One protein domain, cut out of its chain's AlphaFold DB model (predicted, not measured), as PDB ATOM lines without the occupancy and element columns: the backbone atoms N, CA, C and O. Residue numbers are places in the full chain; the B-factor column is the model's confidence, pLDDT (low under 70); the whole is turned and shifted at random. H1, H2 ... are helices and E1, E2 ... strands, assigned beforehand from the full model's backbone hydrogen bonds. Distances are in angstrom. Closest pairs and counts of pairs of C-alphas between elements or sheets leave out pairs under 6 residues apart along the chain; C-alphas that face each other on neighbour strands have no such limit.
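Overview. This is residues 42 to 89 of the 89 residues of the protein "Replication initiation protein" of Staphylococcus epidermidis (UniProt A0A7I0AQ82). A long, narrow two-stranded hairpin, E1 and E2, makes one arm of a flat V; the short helix H1 lies at the corner by the hairpin's open end, and the tail of residues 78 to 89 makes the other arm. The printed part has 48 residues with two named strands and one named helix, in the order E1, E2, H1; the sheet, in the order E1 - E2, is antiparallel, and the class is mixed, helices and strands. The whole is only just extended, close to loose, with a radius of gyration of the C-alphas of 14.8 A and spans of 39 by 39 by 13 A.

Along the chain. Find C-alpha 50 at (221.608, 281.511, 210.435), where E1 begins; it runs through residues 50 to 57, 22.4 A from first to last C-alpha. E2, residues 60 to 68, is the longest strand and covers 24.2 A, ending at C-alpha 68 at (226.350, 281.334, 210.635). H1, residues 71 to 77, covers 10.2 A and ends at C-alpha 77 at (218.297, 276.398, 219.242).

Arrangement. Look first at the hairpin of E1 and E2, whose N-to-C directions stand at 156 degrees. C-alphas 50 and 68 face each other at 4.7 A, and C-alphas 57 and 60 at 5.5 A. Within hydrogen-bond range you find, for instance, N 51 and O 67 at 2.9 A and N 64 and O 53 at 2.8 A. E1 and H1 are apart. In H1 every O i to N i+4 pair is within hydrogen-bond range.

Size, cuts and confidence. The C-alphas of Glu 71 and Lys 89, the two farthest apart, are 39.7 A from each other. The printed part has no cut, and the links E1 to E2 and E2 to H1 are tight. Residues 78 to 89 hold no named element and end at the chain's last residue. The mean pLDDT of the printed part is 79.6, and residues 84 to 89 are under 70.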
ATOM      1  N   GLU A  42     205.135 267.875 219.724       81.12
ATOM      2  CA  GLU A  42     205.944 267.749 218.524       81.12
ATOM      3  C   GLU A  42     207.244 268.543 218.707       81.12
ATOM      4  O   GLU A  42     207.261 269.636 219.276       81.12
ATOM      5  N   VAL A  43     208.347 267.949 218.262       82.88
ATOM      6  CA  VAL A  43     209.648 268.617 218.187       82.88
ATOM      7  C   VAL A  43     209.719 269.316 216.840       82.88
ATOM      8  O   VAL A  43     209.348 268.710 215.831       82.88
ATOM      9  N   ASP A  44     210.186 270.562 216.818       82.62
ATOM     10  CA  ASP A  44     210.375 271.284 215.562       82.62
ATOM     11  C   ASP A  44     211.444 270.575 214.705       82.62
ATOM     12  O   ASP A  44     212.579 270.413 215.164       82.62
ATOM     13  N   PRO A  45     211.110 270.116 213.482       82.94
ATOM     14  CA  PRO A  45     212.073 269.477 212.590       82.94
ATOM     15  C   PRO A  45     212.954 270.481 211.825       82.94
ATOM     16  O   PRO A  45     213.784 270.062 211.015       82.94
ATOM     17  N   THR A  46     212.729 271.785 211.983       86.12
ATOM     18  CA  THR A  46     213.447 272.832 211.254       86.12
ATOM     19  C   THR A  46     214.839 273.040 211.843       86.12
ATOM     20  O   THR A  46     214.989 273.361 213.017       86.12
ATOM     21  N   GLU A  47     215.863 272.910 211.004       86.25
ATOM     22  CA  GLU A  47     217.239 273.249 211.371       86.25
ATOM     23  C   GLU A  47     217.498 274.728 211.079       86.25
ATOM     24  O   GLU A  47     217.523 275.162 209.919       86.25
ATOM     25  N   TYR A  48     217.700 275.510 212.132       86.19
ATOM     26  CA  TYR A  48     218.167 276.882 212.035       86.19
ATOM     27  C   TYR A  48     219.690 276.873 211.918       86.19
ATOM     28  O   TYR A  48     220.376 276.234 212.707       86.19
ATOM     29  N   ILE A  49     220.198 277.582 210.909       87.06
ATOM     30  CA  ILE A  49     221.633 277.663 210.579       87.06
ATOM     31  C   ILE A  49     222.159 279.105 210.563       87.06
ATOM     32  O   ILE A  49     223.364 279.331 210.589       87.06
ATOM     33  N   TYR A  50     221.259 280.095 210.532       87.94
ATOM     34  CA  TYR A  50     221.608 281.511 210.435       87.94
ATOM     35  C   TYR A  50     220.994 282.324 211.568       87.94
ATOM     36  O   TYR A  50     219.811 282.177 211.884       87.94
ATOM     37  N   GLN A  51     221.767 283.279 212.077       86.44
ATOM     38  CA  GLN A  51     221.292 284.356 212.934       86.44
ATOM     39  C   GLN A  51     221.280 285.674 212.158       86.44
ATOM     40  O   GLN A  51     222.281 286.071 211.560       86.44
ATOM     41  N   ILE A  52     220.139 286.368 212.170       87.06
ATOM     42  CA  ILE A  52     219.957 287.639 211.457       87.06
ATOM     43  C   ILE A  52     219.694 288.749 212.473       87.06
ATOM     44  O   ILE A  52     218.724 288.689 213.231       87.06
ATOM     45  N   PHE A  53     220.522 289.793 212.454       83.62
ATOM     46  CA  PHE A  53     220.352 290.960 213.316       83.62
ATOM     47  C   PHE A  53     219.659 292.094 212.569       83.62
ATOM     48  O   PHE A  53     220.115 292.539 211.514       83.62
ATOM     49  N   TYR A  54     218.586 292.616 213.158       84.44
ATOM     50  CA  TYR A  54     217.921 293.828 212.688       84.44
ATOM     51  C   TYR A  54     218.117 294.954 213.693       84.44
ATOM     52  O   TYR A  54     217.836 294.800 214.881       84.44
ATOM     53  N   THR A  55     218.535 296.116 213.202       82.19
ATOM     54  CA  THR A  55     218.597 297.334 214.008       82.19
ATOM     55  C   THR A  55     217.388 298.205 213.696       82.19
ATOM     56  O   THR A  55     217.116 298.519 212.535       82.19
ATOM     57  N   TRP A  56     216.657 298.624 214.730       84.44
ATOM     58  CA  TRP A  56     215.575 299.595 214.582       84.44
ATOM     59  C   TRP A  56     216.138 301.012 214.505       84.44
ATOM     60  O   TRP A  56     216.759 301.497 215.454       84.44
ATOM     61  N   ASN A  57     215.901 301.704 213.393       81.12
ATOM     62  CA  ASN A  57     216.357 303.075 213.199       81.12
ATOM     63  C   ASN A  57     215.262 303.917 212.543       81.12
ATOM     64  O   ASN A  57     214.714 303.543 211.517       81.12
ATOM     65  N   LYS A  58     214.941 305.075 213.135       74.50
ATOM     66  CA  LYS A  58     214.081 306.124 212.545       74.50
ATOM     67  C   LYS A  58     212.819 305.626 211.805       74.50
ATOM     68  O   LYS A  58     212.390 306.273 210.854       74.50
ATOM     69  N   LYS A  59     212.158 304.590 212.345       82.75
ATOM     70  CA  LYS A  59     210.909 303.951 211.865       82.75
ATOM     71  C   LYS A  59     211.062 302.814 210.845       82.75
ATOM     72  O   LYS A  59     210.045 302.360 210.326       82.75
ATOM     73  N   GLU A  60     212.270 302.333 210.589       81.81
ATOM     74  CA  GLU A  60     212.504 301.155 209.753       81.81
ATOM     75  C   GLU A  60     213.457 300.158 210.428       81.81
ATOM     76  O   GLU A  60     214.319 300.529 211.229       81.81
ATOM     77  N   TYR A  61     213.272 298.874 210.117       78.88
ATOM     78  CA  TYR A  61     214.221 297.823 210.468       78.88
ATOM     79  C   TYR A  61     215.249 297.715 209.351       78.88
ATOM     80  O   TYR A  61     214.905 297.400 208.212       78.88
ATOM     81  N   LEU A  62     216.512 297.954 209.683       77.25
ATOM     82  CA  LEU A  62     217.627 297.718 208.777       77.25
ATOM     83  C   LEU A  62     218.245 296.371 209.151       77.25
ATOM     84  O   LEU A  62     218.635 296.181 210.304       77.25
ATOM     85  N   ALA A  63     218.308 295.437 208.199       73.88
ATOM     86  CA  ALA A  63     219.077 294.207 208.373       73.88
ATOM     87  C   ALA A  63     220.548 294.606 208.491       73.88
ATOM     88  O   ALA A  63     221.116 295.158 207.547       73.88
ATOM     89  N   SER A  64     221.125 294.415 209.671       70.50
ATOM     90  CA  SER A  64     222.498 294.814 209.935       70.50
ATOM     91  C   SER A  64     223.458 293.737 209.451       70.50
ATOM     92  O   SER A  64     224.353 294.065 208.680       70.50
ATOM     93  N   GLU A  65     223.282 292.478 209.867       76.00
ATOM     94  CA  GLU A  65     224.279 291.415 209.660       76.00
ATOM     95  C   GLU A  65     223.623 290.015 209.673       76.00
ATOM     96  O   GLU A  65     222.612 289.808 210.351       76.00
ATOM     97  N   ILE A  66     224.191 289.070 208.910       83.69
ATOM     98  CA  ILE A  66     223.826 287.642 208.893       83.69
ATOM     99  C   ILE A  66     225.065 286.860 209.322       83.69
ATOM    100  O   ILE A  66     226.131 287.049 208.735       83.69
ATOM    101  N   PHE A  67     224.914 285.987 210.311       85.31
ATOM    102  CA  PHE A  67     225.977 285.113 210.801       85.31
ATOM    103  C   PHE A  67     225.550 283.651 210.712       85.31
ATOM    104  O   PHE A  67     224.377 283.338 210.917       85.31
ATOM    105  N   ASP A  68     226.505 282.771 210.411       87.25
ATOM    106  CA  ASP A  68     226.350 281.334 210.635       87.25
ATOM    107  C   ASP A  68     226.311 281.069 212.147       87.25
ATOM    108  O   ASP A  68     227.066 281.693 212.901       87.25
ATOM    109  N   LEU A  69     225.445 280.156 212.586       88.19
ATOM    110  CA  LEU A  69     225.433 279.710 213.978       88.19
ATOM    111  C   LEU A  69     226.696 278.901 214.292       88.19
ATOM    112  O   LEU A  69     227.227 278.165 213.457       88.19
ATOM    113  N   THR A  70     227.189 279.026 215.519       89.44
ATOM    114  CA  THR A  70     228.223 278.118 216.025       89.44
ATOM    115  C   THR A  70     227.611 276.765 216.398       89.44
ATOM    116  O   THR A  70     226.436 276.687 216.744       89.44
ATOM    117  N   GLU A  71     228.416 275.696 216.427       88.56
ATOM    118  CA  GLU A  71     227.939 274.349 216.811       88.56
ATOM    119  C   GLU A  71     227.223 274.330 218.174       88.56
ATOM    120  O   GLU A  71     226.295 273.552 218.388       88.56
ATOM    121  N   SER A  72     227.650 275.185 219.112       89.44
ATOM    122  CA  SER A  72     227.007 275.304 220.423       89.44
ATOM    123  C   SER A  72     225.619 275.939 220.333       89.44
ATOM    124  O   SER A  72     224.730 275.543 221.079       89.44
ATOM    125  N   GLU A  73     225.437 276.926 219.456       87.88
ATOM    126  CA  GLU A  73     224.162 277.628 219.275       87.88
ATOM    127  C   GLU A  73     223.171 276.770 218.483       87.88
ATOM    128  O   GLU A  73     222.001 276.710 218.849       87.88
ATOM    129  N   GLU A  74     223.633 276.039 217.464       88.38
ATOM    130  CA  GLU A  74     222.803 275.068 216.732       88.38
ATOM    131  C   GLU A  74     222.217 274.009 217.680       88.38
ATOM    132  O   GLU A  74     221.025 273.709 217.621       88.38
ATOM    133  N   GLN A  75     223.029 273.486 218.609       86.62
ATOM    134  CA  GLN A  75     222.580 272.509 219.609       86.62
ATOM    135  C   GLN A  75     221.573 273.078 220.614       86.62
ATOM    136  O   GLN A  75     220.752 272.328 221.140       86.62
ATOM    137  N   GLU A  76     221.661 274.372 220.923       87.94
ATOM    138  CA  GLU A  76     220.762 275.029 221.872       87.94
ATOM    139  C   GLU A  76     219.426 275.411 221.221       87.94
ATOM    140  O   GLU A  76     218.380 275.321 221.867       87.94
ATOM    141  N   ILE A  77     219.450 275.831 219.953       87.25
ATOM    142  CA  ILE A  77     218.297 276.398 219.242       87.25
ATOM    143  C   ILE A  77     217.465 275.322 218.534       87.25
ATOM    144  O   ILE A  77     216.235 275.392 218.564       87.25
ATOM    145  N   ASN A  78     218.098 274.333 217.900       87.25
ATOM    146  CA  ASN A  78     217.380 273.328 217.114       87.25
ATOM    147  C   ASN A  78     216.761 272.248 218.012       87.25
ATOM    148  O   ASN A  78     217.199 272.017 219.139       87.25
ATOM    149  N   HIS A  79     215.744 271.552 217.496       83.19
ATOM    150  CA  HIS A  79     215.050 270.458 218.192       83.19
ATOM    151  C   HIS A  79     214.356 270.854 219.506       83.19
ATOM    152  O   HIS A  79     214.140 270.013 220.389       83.19
ATOM    153  N   GLN A  80     213.970 272.120 219.643       83.06
ATOM    154  CA  GLN A  80     213.105 272.550 220.735       83.06
ATOM    155  C   GLN A  80     211.670 272.034 220.527       83.06
ATOM    156  O   GLN A  80     211.218 271.780 219.406       83.06
ATOM    157  N   MET A  81     210.950 271.830 221.632       81.31
ATOM    158  CA  MET A  81     209.532 271.471 221.577       81.31
ATOM    159  C   MET A  81     208.726 272.663 221.075       81.31
ATOM    160  O   MET A  81     208.948 273.787 221.520       81.31
ATOM    161  N   ILE A  82     207.767 272.410 220.187       76.50
ATOM    162  CA  ILE A  82     206.873 273.456 219.699       76.50
ATOM    163  C   ILE A  82     205.976 273.896 220.860       76.50
ATOM    164  O   ILE A  82     205.191 273.105 221.394       76.50
ATOM    165  N   ASP A  83     206.087 275.164 221.247       71.44
ATOM    166  CA  ASP A  83     205.133 275.777 222.161       71.44
ATOM    167  C   ASP A  83     203.810 276.000 221.417       71.44
ATOM    168  O   ASP A  83     203.740 276.723 220.421       71.44
ATOM    169  N   GLU A  84     202.739 275.359 221.890       63.41
ATOM    170  CA  GLU A  84     201.391 275.634 221.393       63.41
ATOM    171  C   GLU A  84     201.050 277.102 221.687       63.41
ATOM    172  O   GLU A  84     200.997 277.525 222.844       63.41
ATOM    173  N   ILE A  85     200.820 277.888 220.635       59.78
ATOM    174  CA  ILE A  85     200.389 279.281 220.756       59.78
ATOM    175  C   ILE A  85     199.004 279.278 221.416       59.78
ATOM    176  O   ILE A  85     198.034 278.790 220.831       59.78
ATOM    177  N   GLU A  86     198.892 279.816 222.634       57.94
ATOM    178  CA  GLU A  86     197.587 280.061 223.249       57.94
ATOM    179  C   GLU A  86     196.833 281.087 222.383       57.94
ATOM    180  O   GLU A  86     197.255 282.236 222.267       57.94
ATOM    181  N   GLU A  87     195.722 280.686 221.752       48.25
ATOM    182  CA  GLU A  87     194.830 281.638 221.081       48.25
ATOM    183  C   GLU A  87     194.328 282.670 222.109       48.25
ATOM    184  O   GLU A  87     193.649 282.313 223.082       48.25
ATOM    185  N   GLU A  88     194.647 283.956 221.905       49.00
ATOM    186  CA  GLU A  88     194.041 285.049 222.671       49.00
ATOM    187  C   GLU A  88     192.516 285.030 222.459       49.00
ATOM    188  O   GLU A  88     192.027 285.062 221.329       49.00
ATOM    189  N   LYS A  89     191.765 284.939 223.563       41.38
ATOM    190  CA  LYS A  89     190.294 284.973 223.583       41.38
ATOM    191  C   LYS A  89     189.722 286.378 223.505       41.38
ATOM    192  O   LYS A  89     190.256 287.265 224.207       41.38
TER     193      LYS A  89